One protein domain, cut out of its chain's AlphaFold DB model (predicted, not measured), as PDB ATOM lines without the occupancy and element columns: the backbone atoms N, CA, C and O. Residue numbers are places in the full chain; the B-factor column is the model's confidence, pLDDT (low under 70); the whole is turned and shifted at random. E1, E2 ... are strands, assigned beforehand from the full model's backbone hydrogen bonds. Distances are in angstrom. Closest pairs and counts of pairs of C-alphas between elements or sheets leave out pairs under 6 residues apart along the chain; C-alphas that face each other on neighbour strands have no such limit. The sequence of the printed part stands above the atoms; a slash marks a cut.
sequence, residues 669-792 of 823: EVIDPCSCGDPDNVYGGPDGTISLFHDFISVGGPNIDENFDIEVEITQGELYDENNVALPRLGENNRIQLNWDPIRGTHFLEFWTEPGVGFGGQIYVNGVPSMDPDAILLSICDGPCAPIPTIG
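Overview. This is residues 669 to 792 of the 823 residues of a protein of Saprospiraceae bacterium (UniProt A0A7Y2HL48). What is its shape? There is little regular structure: two small antiparallel sheets, E1 E2 E5 and E4 E3 E6, stand loosely, only partly face to face, amid long loops, and a tail runs to Gly 792. What builds it? The 124 printed residues hold 37 in six named strands, E1 to E6 in chain order, and no named helix: all strand. The whole is compact, radius of gyration of the C-alphas 15.7 A, spanning 53 by 30 by 24 A.

Along the chain. Where are the strands? E1 is residues 669 to 671, E2 690 to 699, 26.2 A long, E3 710 to 716, E4 735 to 738, E5 747 to 753 and E6 760 to 765. Which anchors help? C-alpha 669 is at (-13.321, 1.415, -18.715), C-alpha 765 at (-4.795, 12.590, -16.187).

Arrangement. What pairs with E2? Within hydrogen-bond range are N 698 and O 669 of hairpin E1 and E2, 2.9 A, and N 699 and O 747 to E5, 2.8 A. And with E3? N 736 and O 712 of hairpin E3 and E4, and N 715 and O 760 to E6, are each 2.8 A apart. Do the sheets meet? E4 and E5 are only just apart, closest 8.3 A.

Size, cuts and confidence. How large is it? The farthest C-alphas, Asn 707 and Gly 792, are 53.3 A apart. Any cut or weak place? The printed part has no cut; links E1 to E2 and E3 to E4 are long; nine residues, among them 773 to 775, have pLDDT under 70.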
ATOM      1  N   GLU A 669     -12.682   2.677 -19.064       77.31
ATOM      2  CA  GLU A 669     -13.321   1.415 -18.715       77.31
ATOM      3  C   GLU A 669     -12.303   0.472 -18.066       77.31
ATOM      4  O   GLU A 669     -11.210   0.229 -18.583       77.31
ATOM      5  N   VAL A 670     -12.669  -0.084 -16.914       70.88
ATOM      6  CA  VAL A 670     -11.896  -1.135 -16.249       70.88
ATOM      7  C   VAL A 670     -12.548  -2.467 -16.598       70.88
ATOM      8  O   VAL A 670     -13.676  -2.725 -16.170       70.88
ATOM      9  N   ILE A 671     -11.877  -3.282 -17.411       70.69
ATOM     10  CA  ILE A 671     -12.497  -4.434 -18.079       70.69
ATOM     11  C   ILE A 671     -12.113  -5.744 -17.365       70.69
ATOM     12  O   ILE A 671     -10.952  -5.989 -17.071       70.69
ATOM     13  N   ASP A 672     -13.148  -6.540 -17.068       59.53
ATOM     14  CA  ASP A 672     -13.201  -7.879 -16.435       59.53
ATOM     15  C   ASP A 672     -11.936  -8.419 -15.706       59.53
ATOM     16  O   ASP A 672     -11.147  -9.152 -16.298       59.53
ATOM     17  N   PRO A 673     -11.794  -8.173 -14.387       65.44
ATOM     18  CA  PRO A 673     -10.571  -8.453 -13.620       65.44
ATOM     19  C   PRO A 673     -10.439  -9.879 -13.048       65.44
ATOM     20  O   PRO A 673      -9.542 -10.172 -12.268       65.44
ATOM     21  N   CYS A 674     -11.399 -10.780 -13.278       79.62
ATOM     22  CA  CYS A 674     -11.395 -12.084 -12.589       79.62
ATOM     23  C   CYS A 674     -11.668 -13.261 -13.535       79.62
ATOM     24  O   CYS A 674     -12.214 -14.293 -13.115       79.62
ATOM     25  N   SER A 675     -11.306 -13.130 -14.814       88.25
ATOM     26  CA  SER A 675     -11.507 -14.190 -15.801       88.25
ATOM     27  C   SER A 675     -10.595 -15.391 -15.526       88.25
ATOM     28  O   SER A 675      -9.460 -15.486 -15.981       88.25
ATOM     29  N   CYS A 676     -11.141 -16.395 -14.836       88.75
ATOM     30  CA  CYS A 676     -10.500 -17.694 -14.594       88.75
ATOM     31  C   CYS A 676     -10.078 -18.470 -15.859       88.75
ATOM     32  O   CYS A 676      -9.495 -19.549 -15.738       88.75
ATOM     33  N   GLY A 677     -10.489 -18.008 -17.044       88.50
ATOM     34  CA  GLY A 677     -10.158 -18.598 -18.338       88.50
ATOM     35  C   GLY A 677      -9.154 -17.785 -19.153       88.50
ATOM     36  O   GLY A 677      -8.827 -18.227 -20.252       88.50
ATOM     37  N   ASP A 678      -8.689 -16.637 -18.650       90.62
ATOM     38  CA  ASP A 678      -7.649 -15.847 -19.309       90.62
ATOM     39  C   ASP A 678      -6.325 -16.661 -19.340       90.62
ATOM     40  O   ASP A 678      -5.903 -17.187 -18.295       90.62
ATOM     41  N   PRO A 679      -5.710 -16.868 -20.526       91.00
ATOM     42  CA  PRO A 679      -4.425 -17.554 -20.657       91.00
ATOM     43  C   PRO A 679      -3.250 -16.811 -20.001       91.00
ATOM     44  O   PRO A 679      -2.299 -17.484 -19.600       91.00
ATOM     45  N   ASP A 680      -3.336 -15.489 -19.849       93.88
ATOM     46  CA  ASP A 680      -2.266 -14.603 -19.368       93.88
ATOM     47  C   ASP A 680      -2.274 -14.447 -17.827       93.88
ATOM     48  O   ASP A 680      -1.402 -13.817 -17.220       93.88
ATOM     49  N   ASN A 681      -3.215 -15.123 -17.154       93.56
ATOM     50  CA  ASN A 681      -3.153 -15.390 -15.717       93.56
ATOM     51  C   ASN A 681      -1.847 -16.117 -15.344       93.56
ATOM     52  O   ASN A 681      -1.511 -17.168 -15.898       93.56
ATOM     53  N   VAL A 682      -1.153 -15.655 -14.302       94.25
ATOM     54  CA  VAL A 682       0.069 -16.320 -13.827       94.25
ATOM     55  C   VAL A 682      -0.309 -17.490 -12.921       94.25
ATOM     56  O   VAL A 682      -0.874 -17.291 -11.845       94.25
ATOM     57  N   TYR A 683       0.045 -18.719 -13.307       92.69
ATOM     58  CA  TYR A 683      -0.233 -19.938 -12.532       92.69
ATOM     59  C   TYR A 683       0.942 -20.314 -11.611       92.69
ATOM     60  O   TYR A 683       1.991 -20.777 -12.060       92.69
ATOM     61  N   GLY A 684       0.759 -20.169 -10.297       86.44
ATOM     62  CA  GLY A 684       1.836 -20.284  -9.305       86.44
ATOM     63  C   GLY A 684       2.173 -21.703  -8.843       86.44
ATOM     64  O   GLY A 684       3.075 -21.883  -8.018       86.44
ATOM     65  N   GLY A 685       1.453 -22.724  -9.321       81.06
ATOM     66  CA  GLY A 685       1.577 -24.085  -8.806       81.06
ATOM     67  C   GLY A 685       1.262 -25.196  -9.816       81.06
ATOM     68  O   GLY A 685       0.481 -25.009 -10.747       81.06
ATOM     69  N   PRO A 686       1.813 -26.412  -9.609       82.69
ATOM     70  CA  PRO A 686       1.532 -27.591 -10.440       82.69
ATOM     71  C   PRO A 686       0.100 -28.135 -10.268       82.69
ATOM     72  O   PRO A 686      -0.251 -29.151 -10.864       82.69
ATOM     73  N   ASP A 687      -0.700 -27.508  -9.407       84.25
ATOM     74  CA  ASP A 687      -2.129 -27.742  -9.222       84.25
ATOM     75  C   ASP A 687      -3.009 -26.844 -10.109       84.25
ATOM     76  O   ASP A 687      -4.230 -26.995 -10.077       84.25
ATOM     77  N   GLY A 688      -2.413 -25.954 -10.915       84.56
ATOM     78  CA  GLY A 688      -3.146 -25.019 -11.771       84.56
ATOM     79  C   GLY A 688      -3.818 -23.893 -10.985       84.56
ATOM     80  O   GLY A 688      -4.808 -23.332 -11.445       84.56
ATOM     81  N   THR A 689      -3.321 -23.580  -9.784       90.12
ATOM     82  CA  THR A 689      -3.783 -22.408  -9.037       90.12
ATOM     83  C   THR A 689      -3.227 -21.127  -9.653       90.12
ATOM     84  O   THR A 689      -2.018 -20.992  -9.846       90.12
ATOM     85  N   ILE A 690      -4.117 -20.182  -9.958       91.75
ATOM     86  CA  ILE A 690      -3.746 -18.816 -10.330       91.75
ATOM     87  C   ILE A 690      -3.075 -18.172  -9.111       91.75
ATOM     88  O   ILE A 690      -3.632 -18.202  -8.012       91.75
ATOM     89  N   SER A 691      -1.865 -17.648  -9.295       93.81
ATOM     90  CA  SER A 691      -1.163 -16.811  -8.316       93.81
ATOM     91  C   SER A 691      -1.355 -15.324  -8.563       93.81
ATOM     92  O   SER A 691      -1.268 -14.572  -7.600       93.81
ATOM     93  N   LEU A 692      -1.611 -14.918  -9.809       94.38
ATOM     94  CA  LEU A 692      -1.982 -13.552 -10.156       94.38
ATOM     95  C   LEU A 692      -3.034 -13.557 -11.268       94.38
ATOM     96  O   LEU A 692      -2.840 -14.249 -12.270       94.38
ATOM     97  N   PHE A 693      -4.103 -12.789 -11.084       93.88
ATOM     98  CA  PHE A 693      -5.054 -12.483 -12.149       93.88
ATOM     99  C   PHE A 693      -4.454 -11.459 -13.105       93.88
ATOM    100  O   PHE A 693      -3.724 -10.584 -12.645       93.88
ATOM    101  N   HIS A 694      -4.714 -11.613 -14.403       93.38
ATOM    102  CA  HIS A 694      -4.389 -10.619 -15.422       93.38
ATOM    103  C   HIS A 694      -5.570  -9.661 -15.596       93.38
ATOM    104  O   HIS A 694      -6.697 -10.103 -15.818       93.38
ATOM    105  N   ASP A 695      -5.285  -8.367 -15.487       90.88
ATOM    106  CA  ASP A 695      -6.255  -7.279 -15.480       90.88
ATOM    107  C   ASP A 695      -5.802  -6.182 -16.453       90.88
ATOM    108  O   ASP A 695      -4.602  -5.928 -16.606       90.88
ATOM    109  N   PHE A 696      -6.749  -5.451 -17.049       88.81
ATOM    110  CA  PHE A 696      -6.412  -4.264 -17.833       88.81
ATOM    111  C   PHE A 696      -7.359  -3.081 -17.619       88.81
ATOM    112  O   PHE A 696      -8.583  -3.204 -17.524       88.81
ATOM    113  N   ILE A 697      -6.767  -1.885 -17.574       86.81
ATOM    114  CA  ILE A 697      -7.488  -0.610 -17.634       86.81
ATOM    115  C   ILE A 697      -7.407  -0.096 -19.069       86.81
ATOM    116  O   ILE A 697      -6.314   0.166 -19.576       86.81
ATOM    117  N   SER A 698      -8.565   0.072 -19.702       86.94
ATOM    118  CA  SER A 698      -8.707   0.709 -21.006       86.94
ATOM    119  C   SER A 698      -8.841   2.218 -20.821       86.94
ATOM    120  O   SER A 698      -9.760   2.698 -20.155       86.94
ATOM    121  N   VAL A 699      -7.936   2.984 -21.426       84.00
ATOM    122  CA  VAL A 699      -8.059   4.440 -21.547       84.00
ATOM    123  C   VAL A 699      -8.310   4.756 -23.015       84.00
ATOM    124  O   VAL A 699      -7.384   4.919 -23.813       84.00
ATOM    125  N   GLY A 700      -9.591   4.794 -23.375       80.00
ATOM    126  CA  GLY A 700     -10.062   5.295 -24.659       80.00
ATOM    127  C   GLY A 700     -10.388   6.783 -24.564       80.00
ATOM    128  O   GLY A 700     -10.970   7.234 -23.584       80.00
ATOM    129  N   GLY A 701     -10.031   7.559 -25.585       76.00
ATOM    130  CA  GLY A 701     -10.447   8.956 -25.683       76.00
ATOM    131  C   GLY A 701     -10.024   9.586 -27.012       76.00
ATOM    132  O   GLY A 701      -8.847   9.509 -27.364       76.00
ATOM    133  N   PRO A 702     -10.926  10.249 -27.759       63.81
ATOM    134  CA  PRO A 702     -10.591  10.828 -29.066       63.81
ATOM    135  C   PRO A 702      -9.600  12.007 -28.992       63.81
ATOM    136  O   PRO A 702      -9.026  12.386 -30.012       63.81
ATOM    137  N   ASN A 703      -9.384  12.568 -27.795       70.19
ATOM    138  CA  ASN A 703      -8.630  13.802 -27.543       70.19
ATOM    139  C   ASN A 703      -7.377  13.588 -26.658       70.19
ATOM    140  O   ASN A 703      -6.979  14.485 -25.913       70.19
ATOM    141  N   ILE A 704      -6.757  12.403 -26.706       71.06
ATOM    142  CA  ILE A 704      -5.468  12.137 -26.043       71.06
ATOM    143  C   ILE A 704      -4.348  12.840 -26.840       71.06
ATOM    144  O   ILE A 704      -3.832  12.325 -27.832       71.06
ATOM    145  N   ASP A 705      -4.020  14.069 -26.428       73.75
ATOM    146  CA  ASP A 705      -2.941  14.892 -26.994       73.75
ATOM    147  C   ASP A 705      -1.538  14.320 -26.698       73.75
ATOM    148  O   ASP A 705      -1.325  13.613 -25.718       73.75
ATOM    149  N   GLU A 706      -0.524  14.722 -27.478       72.25
ATOM    150  CA  GLU A 706       0.858  14.194 -27.402       72.25
ATOM    151  C   GLU A 706       1.614  14.428 -26.069       72.25
ATOM    152  O   GLU A 706       2.788  14.085 -25.952       72.25
ATOM    153  N   ASN A 707       0.979  15.044 -25.069       75.50
ATOM    154  CA  ASN A 707       1.546  15.296 -23.738       75.50
ATOM    155  C   ASN A 707       0.673  14.711 -22.609       75.50
ATOM    156  O   ASN A 707       0.717  15.224 -21.492       75.50
ATOM    157  N   PHE A 708      -0.150  13.702 -22.905       76.94
ATOM    158  CA  PHE A 708      -1.035  13.059 -21.935       76.94
ATOM    159  C   PHE A 708      -0.234  12.193 -20.950       76.94
ATOM    160  O   PHE A 708       0.275  11.135 -21.308       76.94
ATOM    161  N   ASP A 709      -0.109  12.658 -19.708       83.56
ATOM    162  CA  ASP A 709       0.574  11.945 -18.625       83.56
ATOM    163  C   ASP A 709      -0.462  11.237 -17.744       83.56
ATOM    164  O   ASP A 709      -1.326  11.898 -17.154       83.56
ATOM    165  N   ILE A 710      -0.401   9.905 -17.668       84.62
ATOM    166  CA  ILE A 710      -1.288   9.111 -16.810       84.62
ATOM    167  C   ILE A 710      -0.505   8.626 -15.598       84.62
ATOM    168  O   ILE A 710       0.444   7.849 -15.719       84.62
ATOM    169  N   GLU A 711      -0.950   9.040 -14.414       89.06
ATOM    170  CA  GLU A 711      -0.446   8.517 -13.148       89.06
ATOM    171  C   GLU A 711      -1.534   7.696 -12.446       89.06
ATOM    172  O   GLU A 711      -2.631   8.195 -12.199       89.06
ATOM    173  N   VAL A 712      -1.232   6.458 -12.055       88.38
ATOM    174  CA  VAL A 712      -2.140   5.629 -11.243       88.38
ATOM    175  C   VAL A 712      -1.667   5.636  -9.792       88.38
ATOM    176  O   VAL A 712      -0.615   5.081  -9.477       88.38
ATOM    177  N   GLU A 713      -2.415   6.272  -8.893       90.88
ATOM    178  CA  GLU A 713      -2.154   6.246  -7.450       90.88
ATOM    179  C   GLU A 713      -2.787   5.006  -6.824       90.88
ATOM    180  O   GLU A 713      -4.006   4.871  -6.826       90.88
ATOM    181  N   ILE A 714      -1.974   4.101  -6.273       88.88
ATOM    182  CA  ILE A 714      -2.486   2.887  -5.622       88.88
ATOM    183  C   ILE A 714      -2.907   3.229  -4.189       88.88
ATOM    184  O   ILE A 714      -2.052   3.511  -3.342       88.88
ATOM    185  N   THR A 715      -4.208   3.166  -3.902       88.38
ATOM    186  CA  THR A 715      -4.781   3.388  -2.563       88.38
ATOM    187  C   THR A 715      -4.913   2.081  -1.773       88.38
ATOM    188  O   THR A 715      -4.753   2.086  -0.549       88.38
ATOM    189  N   GLN A 716      -5.135   0.952  -2.457       88.94
ATOM    190  CA  GLN A 716      -5.243  -0.382  -1.862       88.94
ATOM    191  C   GLN A 716      -4.686  -1.474  -2.793       88.94
ATOM    192  O   GLN A 716      -4.861  -1.426  -4.006       88.94
ATOM    193  N   GLY A 717      -4.067  -2.499  -2.199       89.19
ATOM    194  CA  GLY A 717      -3.468  -3.622  -2.924       89.19
ATOM    195  C   GLY A 717      -2.056  -3.320  -3.425       89.19
ATOM    196  O   GLY A 717      -1.467  -2.284  -3.100       89.19
ATOM    197  N   GLU A 718      -1.502  -4.244  -4.203       91.31
ATOM    198  CA  GLU A 718      -0.285  -4.034  -4.988       91.31
ATOM    199  C   GLU A 718      -0.569  -4.485  -6.429       91.31
ATOM    200  O   GLU A 718      -1.339  -5.421  -6.631       91.31
ATOM    201  N   LEU A 719       0.028  -3.799  -7.406       91.81
ATOM    202  CA  LEU A 719       0.015  -4.216  -8.807       91.81
ATOM    203  C   LEU A 719       1.338  -4.897  -9.137       91.81
ATOM    204  O   LEU A 719       2.392  -4.410  -8.719       91.81
ATOM    205  N   TYR A 720       1.273  -5.978  -9.903       94.38
ATOM    206  CA  TYR A 720       2.411  -6.781 -10.340       94.38
ATOM    207  C   TYR A 720       2.531  -6.771 -11.869       94.38
ATOM    208  O   TYR A 720       1.587  -6.395 -12.563       94.38
ATOM    209  N   ASP A 721       3.690  -7.178 -12.377       94.75
ATOM    210  CA  ASP A 721       3.864  -7.648 -13.754       94.75
ATOM    211  C   ASP A 721       3.646  -9.175 -13.866       94.75
ATOM    212  O   ASP A 721       3.531  -9.882 -12.858       94.75
ATOM    213  N   GLU A 722       3.653  -9.698 -15.098       94.81
ATOM    214  CA  GLU A 722       3.625 -11.139 -15.421       94.81
ATOM    215  C   GLU A 722       4.675 -11.980 -14.658       94.81
ATOM    216  O   GLU A 722       4.485 -13.173 -14.411       94.81
ATOM    217  N   ASN A 723       5.786 -11.367 -14.234       95.50
ATOM    218  CA  ASN A 723       6.883 -12.025 -13.525       95.50
ATOM    219  C   ASN A 723       6.710 -12.000 -11.994       95.50
ATOM    220  O   ASN A 723       7.618 -12.422 -11.264       95.50
ATOM    221  N   ASN A 724       5.556 -11.541 -11.494       94.62
ATOM    222  CA  ASN A 724       5.271 -11.339 -10.073       94.62
ATOM    223  C   ASN A 724       6.266 -10.371  -9.399       94.62
ATOM    224  O   ASN A 724       6.677 -10.546  -8.244       94.62
ATOM    225  N   VAL A 725       6.676  -9.334 -10.130       95.06
ATOM    226  CA  VAL A 725       7.415  -8.190  -9.597       95.06
ATOM    227  C   VAL A 725       6.433  -7.037  -9.419       95.06
ATOM    228  O   VAL A 725       5.762  -6.623 -10.357       95.06
ATOM    229  N   ALA A 726       6.337  -6.505  -8.199       92.56
ATOM    230  CA  ALA A 726       5.476  -5.359  -7.926       92.56
ATOM    231  C   ALA A 726       5.910  -4.145  -8.768       92.56
ATOM    232  O   ALA A 726       7.087  -3.758  -8.739       92.56
ATOM    233  N   LEU A 727       4.961  -3.531  -9.479       90.56
ATOM    234  CA  LEU A 727       5.221  -2.404 -10.373       90.56
ATOM    235  C   LEU A 727       5.848  -1.223  -9.599       90.56
ATOM    236  O   LEU A 727       5.434  -0.909  -8.473       90.56
ATOM    237  N   PRO A 728       6.871  -0.556 -10.168       86.00
ATOM    238  CA  PRO A 728       7.665   0.427  -9.447       86.00
ATOM    239  C   PRO A 728       6.859   1.696  -9.153       86.00
ATOM    240  O   PRO A 728       6.589   2.510 -10.034       86.00
ATOM    241  N   ARG A 729       6.543   1.906  -7.874       84.75
ATOM    242  CA  ARG A 729       5.877   3.127  -7.406       84.75
ATOM    243  C   ARG A 729       6.867   4.291  -7.342       84.75
ATOM    244  O   ARG A 729       7.935   4.195  -6.732       84.75
ATOM    245  N   LEU A 730       6.497   5.402  -7.961       76.44
ATOM    246  CA  LEU A 730       7.262   6.633  -8.058       76.44
ATOM    247  C   LEU A 730       6.869   7.609  -6.940       76.44
ATOM    248  O   LEU A 730       5.707   7.965  -6.744       76.44
ATOM    249  N   GLY A 731       7.889   8.090  -6.229       76.25
ATOM    250  CA  GLY A 731       7.760   9.141  -5.220       76.25
ATOM    251  C   GLY A 731       7.083   8.716  -3.912       76.25
ATOM    252  O   GLY A 731       6.810   7.546  -3.659       76.25
ATOM    253  N   GLU A 732       6.835   9.704  -3.049       73.44
ATOM    254  CA  GLU A 732       6.155   9.512  -1.756       73.44
ATOM    255  C   GLU A 732       4.635   9.306  -1.913       73.44
ATOM    256  O   GLU A 732       3.988   8.824  -0.988       73.44
ATOM    257  N   ASN A 733       4.084   9.615  -3.095       74.12
ATOM    258  CA  ASN A 733       2.650   9.580  -3.398       74.12
ATOM    259  C   ASN A 733       2.164   8.220  -3.934       74.12
ATOM    260  O   ASN A 733       1.025   8.118  -4.363       74.12
ATOM    261  N   ASN A 734       3.005   7.176  -3.937       80.69
ATOM    262  CA  ASN A 734       2.592   5.810  -4.291       80.69
ATOM    263  C   ASN A 734       2.026   5.666  -5.735       80.69
ATOM    264  O   ASN A 734       1.221   4.769  -5.989       80.69
ATOM    265  N   ARG A 735       2.445   6.540  -6.667       83.75
ATOM    266  CA  ARG A 735       1.933   6.618  -8.051       83.75
ATOM    267  C   ARG A 735       2.769   5.824  -9.043       83.75
ATOM    268  O   ARG A 735       3.987   5.785  -8.915       83.75
ATOM    269  N   ILE A 736       2.150   5.253 -10.065       82.69
ATOM    270  CA  ILE A 736       2.836   4.681 -11.228       82.69
ATOM    271  C   ILE A 736       2.639   5.650 -12.393       82.69
ATOM    272  O   ILE A 736       1.501   5.893 -12.778       82.69
ATOM    273  N   GLN A 737       3.727   6.210 -12.929       82.50
ATOM    274  CA  GLN A 737       3.686   7.051 -14.128       82.50
ATOM    275  C   GLN A 737       3.799   6.167 -15.366       82.50
ATOM    276  O   GLN A 737       4.755   5.395 -15.496       82.50
ATOM    277  N   LEU A 738       2.842   6.303 -16.273       80.81
ATOM    278  CA  LEU A 738       2.793   5.563 -17.522       80.81
ATOM    279  C   LEU A 738       3.402   6.419 -18.629       80.81
ATOM    280  O   LEU A 738       2.747   7.284 -19.203       80.81
ATOM    281  N   ASN A 739       4.680   6.180 -18.933       76.25
ATOM    282  CA  ASN A 739       5.323   6.782 -20.100       76.25
ATOM    283  C   ASN A 739       4.800   6.093 -21.367       76.25
ATOM    284  O   ASN A 739       5.407   5.135 -21.847       76.25
ATOM    285  N   TRP A 740       3.668   6.558 -21.881       74.44
ATOM    286  CA  TRP A 740       3.142   6.124 -23.170       74.44
ATOM    287  C   TRP A 740       3.815   6.895 -24.306       74.44
ATOM    288  O   TRP A 740       4.015   8.106 -24.215       74.44
ATOM    289  N   ASP A 741       4.160   6.192 -25.387       73.06
ATOM    290  CA  ASP A 741       4.463   6.874 -26.642       73.06
ATOM    291  C   ASP A 741       3.153   7.494 -27.169       73.06
ATOM    292  O   ASP A 741       2.134   6.794 -27.216       73.06
ATOM    293  N   PRO A 742       3.143   8.786 -27.549       63.66
ATOM    294  CA  PRO A 742       1.932   9.523 -27.910       63.66
ATOM    295  C   PRO A 742       1.398   9.117 -29.292       63.66
ATOM    296  O   PRO A 742       1.512   9.842 -30.283       63.66
ATOM    297  N   ILE A 743       0.809   7.930 -29.358       65.56
ATOM    298  CA  ILE A 743       0.112   7.386 -30.523       65.56
ATOM    299  C   ILE A 743      -1.382   7.498 -30.241       65.56
ATOM    300  O   ILE A 743      -1.854   6.984 -29.240       65.56
ATOM    301  N   ARG A 744      -2.142   8.152 -31.124       76.44
ATOM    302  CA  ARG A 744      -3.597   8.273 -30.954       76.44
ATOM    303  C   ARG A 744      -4.258   6.894 -31.002       76.44
ATOM    304  O   ARG A 744      -4.134   6.204 -32.015       76.44
ATOM    305  N   GLY A 745      -5.013   6.542 -29.968       80.62
ATOM    306  CA  GLY A 745      -5.803   5.316 -29.922       80.62
ATOM    307  C   GLY A 745      -6.382   5.051 -28.537       80.62
ATOM    308  O   GLY A 745      -6.223   5.854 -27.619       80.62
ATOM    309  N   THR A 746      -7.044   3.906 -28.395       82.00
ATOM    310  CA  THR A 746      -7.305   3.308 -27.084       82.00
ATOM    311  C   THR A 746      -6.028   2.638 -26.605       82.00
ATOM    312  O   THR A 746      -5.418   1.864 -27.345       82.00
ATOM    313  N   HIS A 747      -5.633   2.929 -25.375       83.94
ATOM    314  CA  HIS A 747      -4.460   2.341 -24.746       83.94
ATOM    315  C   HIS A 747      -4.879   1.438 -23.590       83.94
ATOM    316  O   HIS A 747      -5.838   1.740 -22.880       83.94
ATOM    317  N   PHE A 748      -4.115   0.376 -23.364       87.38
ATOM    318  CA  PHE A 748      -4.347  -0.566 -22.277       87.38
ATOM    319  C   PHE A 748      -3.181  -0.503 -21.291       87.38
ATOM    320  O   PHE A 748      -2.016  -0.566 -21.684       87.38
ATOM    321  N   LEU A 749      -3.497  -0.356 -20.006       87.50
ATOM    322  CA  LEU A 749      -2.568  -0.667 -18.928       87.50
ATOM    323  C   LEU A 749      -2.833  -2.102 -18.488       87.50
ATOM    324  O   LEU A 749      -3.813  -2.337 -17.787       87.50
ATOM    325  N   GLU A 750      -1.950  -3.015 -18.873       91.50
ATOM    326  CA  GLU A 750      -1.904  -4.390 -18.371       91.50
ATOM    327  C   GLU A 750      -1.238  -4.415 -16.988       91.50
ATOM    328  O   GLU A 750      -0.206  -3.768 -16.758       91.50
ATOM    329  N   PHE A 751      -1.835  -5.137 -16.046       92.62
ATOM    330  CA  PHE A 751      -1.285  -5.366 -14.714       92.62
ATOM    331  C   PHE A 751      -1.821  -6.668 -14.124       92.62
ATOM    332  O   PHE A 751      -2.761  -7.274 -14.629       92.62
ATOM    333  N   TRP A 752      -1.212  -7.092 -13.021       93.94
ATOM    334  CA  TRP A 752      -1.573  -8.328 -12.349       93.94
ATOM    335  C   TRP A 752      -1.924  -8.102 -10.874       93.94
ATOM    336  O   TRP A 752      -1.258  -7.315 -10.192       93.94
ATOM    337  N   THR A 753      -2.942  -8.804 -10.362       93.19
ATOM    338  CA  THR A 753      -3.416  -8.699  -8.963       93.19
ATOM    339  C   THR A 753      -3.429 -10.045  -8.225       93.19
ATOM    340  O   THR A 753      -3.647 -11.107  -8.807       93.19
ATOM    341  N   GLU A 754      -3.175 -10.033  -6.910       92.50
ATOM    342  CA  GLU A 754      -3.212 -11.253  -6.086       92.50
ATOM    343  C   GLU A 754      -4.661 -11.741  -5.833       92.50
ATOM    344  O   GLU A 754      -5.521 -10.954  -5.423       92.50
ATOM    345  N   PRO A 755      -4.949 -13.054  -5.955       91.88
ATOM    346  CA  PRO A 755      -6.240 -13.634  -5.589       91.88
ATOM    347  C   PRO A 755      -6.681 -13.267  -4.165       91.88
ATOM    348  O   PRO A 755      -5.944 -13.461  -3.195       91.88
ATOM    349  N   GLY A 756      -7.918 -12.789  -4.018       89.06
ATOM    350  CA  GLY A 756      -8.451 -12.322  -2.734       89.06
ATOM    351  C   GLY A 756      -7.961 -10.935  -2.287       89.06
ATOM    352  O   GLY A 756      -8.279 -10.516  -1.170       89.06
ATOM    353  N   VAL A 757      -7.222 -10.198  -3.127       87.88
ATOM    354  CA  VAL A 757      -6.789  -8.815  -2.867       87.88
ATOM    355  C   VAL A 757      -7.329  -7.897  -3.964       87.88
ATOM    356  O   VAL A 757      -6.765  -7.798  -5.043       87.88
ATOM    357  N   GLY A 758      -8.431  -7.199  -3.682       82.88
ATOM    358  CA  GLY A 758      -8.958  -6.189  -4.606       82.88
ATOM    359  C   GLY A 758      -8.038  -4.971  -4.690       82.88
ATOM    360  O   GLY A 758      -7.576  -4.468  -3.654       82.88
ATOM    361  N   PHE A 759      -7.813  -4.496  -5.913       87.12
ATOM    362  CA  PHE A 759      -7.114  -3.249  -6.191       87.12
ATOM    363  C   PHE A 759      -8.012  -2.037  -5.911       87.12
ATOM    364  O   PHE A 759      -9.194  -2.017  -6.259       87.12
ATOM    365  N   GLY A 760      -7.433  -1.017  -5.285       88.06
ATOM    366  CA  GLY A 760      -8.015   0.312  -5.171       88.06
ATOM    367  C   GLY A 760      -7.022   1.335  -5.698       88.06
ATOM    368  O   GLY A 760      -5.850   1.312  -5.305       88.06
ATOM    369  N   GLY A 761      -7.473   2.249  -6.551       88.00
ATOM    370  CA  GLY A 761      -6.611   3.307  -7.057       88.00
ATOM    371  C   GLY A 761      -7.353   4.550  -7.524       88.00
ATOM    372  O   GLY A 761      -8.571   4.560  -7.659       88.00
ATOM    373  N   GLN A 762      -6.595   5.608  -7.782       89.00
ATOM    374  CA  GLN A 762      -7.093   6.820  -8.419       89.00
ATOM    375  C   GLN A 762      -6.230   7.141  -9.634       89.00
ATOM    376  O   GLN A 762      -5.011   7.276  -9.520       89.00
ATOM    377  N   ILE A 763      -6.867   7.274 -10.795       87.88
ATOM    378  CA  ILE A 763      -6.186   7.649 -12.033       87.88
ATOM    379  C   ILE A 763      -6.163   9.168 -12.144       87.88
ATOM    380  O   ILE A 763      -7.191   9.841 -12.021       87.88
ATOM    381  N   TYR A 764      -4.973   9.696 -12.388       88.44
ATOM    382  CA  TYR A 764      -4.720  11.091 -12.682       88.44
ATOM    383  C   TYR A 764      -4.380  11.232 -14.159       88.44
ATOM    384  O   TYR A 764      -3.475  10.569 -14.658       88.44
ATOM    385  N   VAL A 765      -5.075  12.144 -14.826       85.69
ATOM    386  CA  VAL A 765      -4.795  12.590 -16.187       85.69
ATOM    387  C   VAL A 765      -4.157  13.970 -16.084       85.69
ATOM    388  O   VAL A 765      -4.745  14.903 -15.535       85.69
ATOM    389  N   ASN A 766      -2.922  14.108 -16.565       87.00
ATOM    390  CA  ASN A 766      -2.123  15.335 -16.482       87.00
ATOM    391  C   ASN A 766      -2.013  15.893 -15.044       87.00
ATOM    392  O   ASN A 766      -2.047  17.105 -14.815       87.00
ATOM    393  N   GLY A 767      -1.923  14.993 -14.058       87.81
ATOM    394  CA  GLY A 767      -1.868  15.322 -12.629       87.81
ATOM    395  C   GLY A 767      -3.199  15.764 -12.001       87.81
ATOM    396  O   GLY A 767      -3.224  16.071 -10.806       87.81
ATOM    397  N   VAL A 768      -4.304  15.777 -12.756       86.44
ATOM    398  CA  VAL A 768      -5.669  16.017 -12.259       86.44
ATOM    399  C   VAL A 768      -6.364  14.667 -12.062       86.44
ATOM    400  O   VAL A 768      -6.323  13.853 -12.980       86.44
ATOM    401  N   PRO A 769      -6.989  14.380 -10.906       87.88
ATOM    402  CA  PRO A 769      -7.723  13.131 -10.727       87.88
ATOM    403  C   PRO A 769      -8.886  13.066 -11.724       87.88
ATOM    404  O   PRO A 769      -9.766  13.922 -11.702       87.88
ATOM    405  N   SER A 770      -8.872  12.058 -12.596       83.50
ATOM    406  CA  SER A 770      -9.874  11.874 -13.655       83.50
ATOM    407  C   SER A 770     -11.166  11.236 -13.143       83.50
ATOM    408  O   SER A 770     -12.183  11.268 -13.827       83.50
ATOM    409  N   MET A 771     -11.116  10.623 -11.960       74.44
ATOM    410  CA  MET A 771     -12.225   9.909 -11.337       74.44
ATOM    411  C   MET A 771     -12.261  10.151  -9.828       74.44
ATOM    412  O   MET A 771     -11.241  10.451  -9.194       74.44
ATOM    413  N   ASP A 772     -13.454   9.975  -9.258       75.00
ATOM    414  CA  ASP A 772     -13.651   9.816  -7.819       75.00
ATOM    415  C   ASP A 772     -12.754   8.660  -7.316       75.00
ATOM    416  O   ASP A 772     -12.734   7.602  -7.953       75.00
ATOM    417  N   PRO A 773     -11.974   8.830  -6.230       63.59
ATOM    418  CA  PRO A 773     -11.081   7.780  -5.733       63.59
ATOM    419  C   PRO A 773     -11.807   6.490  -5.314       63.59
ATOM    420  O   PRO A 773     -11.160   5.445  -5.246       63.59
ATOM    421  N   ASP A 774     -13.120   6.534  -5.066       65.75
ATOM    422  CA  ASP A 774     -13.924   5.342  -4.763       65.75
ATOM    423  C   ASP A 774     -14.420   4.608  -6.036       65.75
ATOM    424  O   ASP A 774     -14.982   3.515  -5.934       65.75
ATOM    425  N   ALA A 775     -14.219   5.167  -7.240       61.41
ATOM    426  CA  ALA A 775     -14.724   4.598  -8.496       61.41
ATOM    427  C   ALA A 775     -13.931   3.372  -8.988       61.41
ATOM    428  O   ALA A 775     -14.519   2.454  -9.556       61.41
ATOM    429  N   ILE A 776     -12.616   3.320  -8.741       71.44
ATOM    430  CA  ILE A 776     -11.746   2.200  -9.146       71.44
ATOM    431  C   ILE A 776     -11.516   1.280  -7.944       71.44
ATOM    432  O   ILE A 776     -10.391   1.028  -7.511       71.44
ATOM    433  N   LEU A 777     -12.620   0.788  -7.383       72.69
ATOM    434  CA  LEU A 777     -12.621  -0.340  -6.458       72.69
ATOM    435  C   LEU A 777     -12.850  -1.615  -7.264       72.69
ATOM    436  O   LEU A 777     -13.981  -2.085  -7.422       72.69
ATOM    437  N   LEU A 778     -11.751  -2.167  -7.777       73.38
ATOM    438  CA  LEU A 778     -11.766  -3.432  -8.493       73.38
ATOM    439  C   LEU A 778     -12.265  -4.537  -7.555       73.38
ATOM    440  O   LEU A 778     -11.736  -4.747  -6.456       73.38
ATOM    441  N   SER A 779     -13.343  -5.209  -7.967       73.62
ATOM    442  CA  SER A 779     -14.004  -6.206  -7.132       73.62
ATOM    443  C   SER A 779     -13.032  -7.328  -6.803       73.62
ATOM    444  O   SER A 779     -12.457  -7.921  -7.709       73.62
ATOM    445  N   ILE A 780     -12.878  -7.636  -5.514       81.75
ATOM    446  CA  ILE A 780     -11.947  -8.665  -5.045       81.75
ATOM    447  C   ILE A 780     -12.196  -9.973  -5.807       81.75
ATOM    448  O   ILE A 780     -13.295 -10.533  -5.723       81.75
ATOM    449  N   CYS A 781     -11.164 -10.507  -6.467       82.12
ATOM    450  CA  CYS A 781     -11.183 -11.847  -7.052       82.12
ATOM    451  C   CYS A 781     -11.096 -12.919  -5.951       82.12
ATOM    452  O   CYS A 781     -10.120 -13.654  -5.811       82.12
ATOM    453  N   ASP A 782     -12.144 -12.976  -5.126       69.31
ATOM    454  CA  ASP A 782     -12.320 -13.859  -3.963       69.31
ATOM    455  C   ASP A 782     -12.709 -15.299  -4.360       69.31
ATOM    456  O   ASP A 782     -12.877 -16.183  -3.512       69.31
ATOM    457  N   GLY A 783     -12.891 -15.549  -5.656       71.69
ATOM    458  CA  GLY A 783     -13.159 -16.870  -6.199       71.69
ATOM    459  C   GLY A 783     -11.864 -17.657  -6.387       71.69
ATOM    460  O   GLY A 783     -11.129 -17.351  -7.323       71.69
ATOM    461  N   PRO A 784     -11.590 -18.734  -5.618       70.44
ATOM    462  CA  PRO A 784     -10.672 -19.749  -6.110       70.44
ATOM    463  C   PRO A 784     -11.287 -20.287  -7.398       70.44
ATOM    464  O   PRO A 784     -12.346 -20.922  -7.346       70.44
ATOM    465  N   CYS A 785     -10.655 -19.996  -8.536       79.31
ATOM    466  CA  CYS A 785     -11.123 -20.436  -9.840       79.31
ATOM    467  C   CYS A 785     -11.392 -21.933  -9.784       79.31
ATOM    468  O   CYS A 785     -10.482 -22.742  -9.593       79.31
ATOM    469  N   ALA A 786     -12.681 -22.284  -9.822       75.44
ATOM    470  CA  ALA A 786     -13.107 -23.653  -9.611       75.44
ATOM    471  C   ALA A 786     -12.440 -24.474 -10.715       75.44
ATOM    472  O   ALA A 786     -12.687 -24.155 -11.880       75.44
ATOM    473  N   PRO A 787     -11.580 -25.459 -10.377       71.81
ATOM    474  CA  PRO A 787     -10.685 -26.067 -11.349       71.81
ATOM    475  C   PRO A 787     -11.519 -26.558 -12.521       71.81
ATOM    476  O   PRO A 787     -12.391 -27.418 -12.344       71.81
ATOM    477  N   ILE A 788     -11.303 -25.934 -13.685       71.12
ATOM    478  CA  ILE A 788     -12.061 -26.234 -14.895       71.12
ATOM    479  C   ILE A 788     -11.892 -27.736 -15.110       71.12
ATOM    480  O   ILE A 788     -10.744 -28.195 -15.147       71.12
ATOM    481  N   PRO A 789     -12.985 -28.525 -15.192       77.62
ATOM    482  CA  PRO A 789     -12.852 -29.966 -15.284       77.62
ATOM    483  C   PRO A 789     -11.927 -30.293 -16.447       77.62
ATOM    484  O   PRO A 789     -12.106 -29.789 -17.557       77.62
ATOM    485  N   THR A 790     -10.912 -31.111 -16.196       83.69
ATOM    486  CA  THR A 790      -9.980 -31.509 -17.251       83.69
ATOM    487  C   THR A 790     -10.752 -32.185 -18.390       83.69
ATOM    488  O   THR A 790     -11.828 -32.748 -18.175       83.69
ATOM    489  N   ILE A 791     -10.207 -32.221 -19.612       84.50
ATOM    490  CA  ILE A 791     -10.847 -32.943 -20.735       84.50
ATOM    491  C   ILE A 791     -11.158 -34.410 -20.351       84.50
ATOM    492  O   ILE A 791     -12.174 -34.971 -20.765       84.50
ATOM    493  N   GLY A 792     -10.339 -35.016 -19.481       87.12
ATOM    494  CA  GLY A 792     -10.605 -36.327 -18.883       87.12
ATOM    495  C   GLY A 792     -11.831 -36.358 -17.959       87.12
ATOM    496  O   GLY A 792     -12.633 -37.288 -18.041       87.12
TER     497      GLY A 792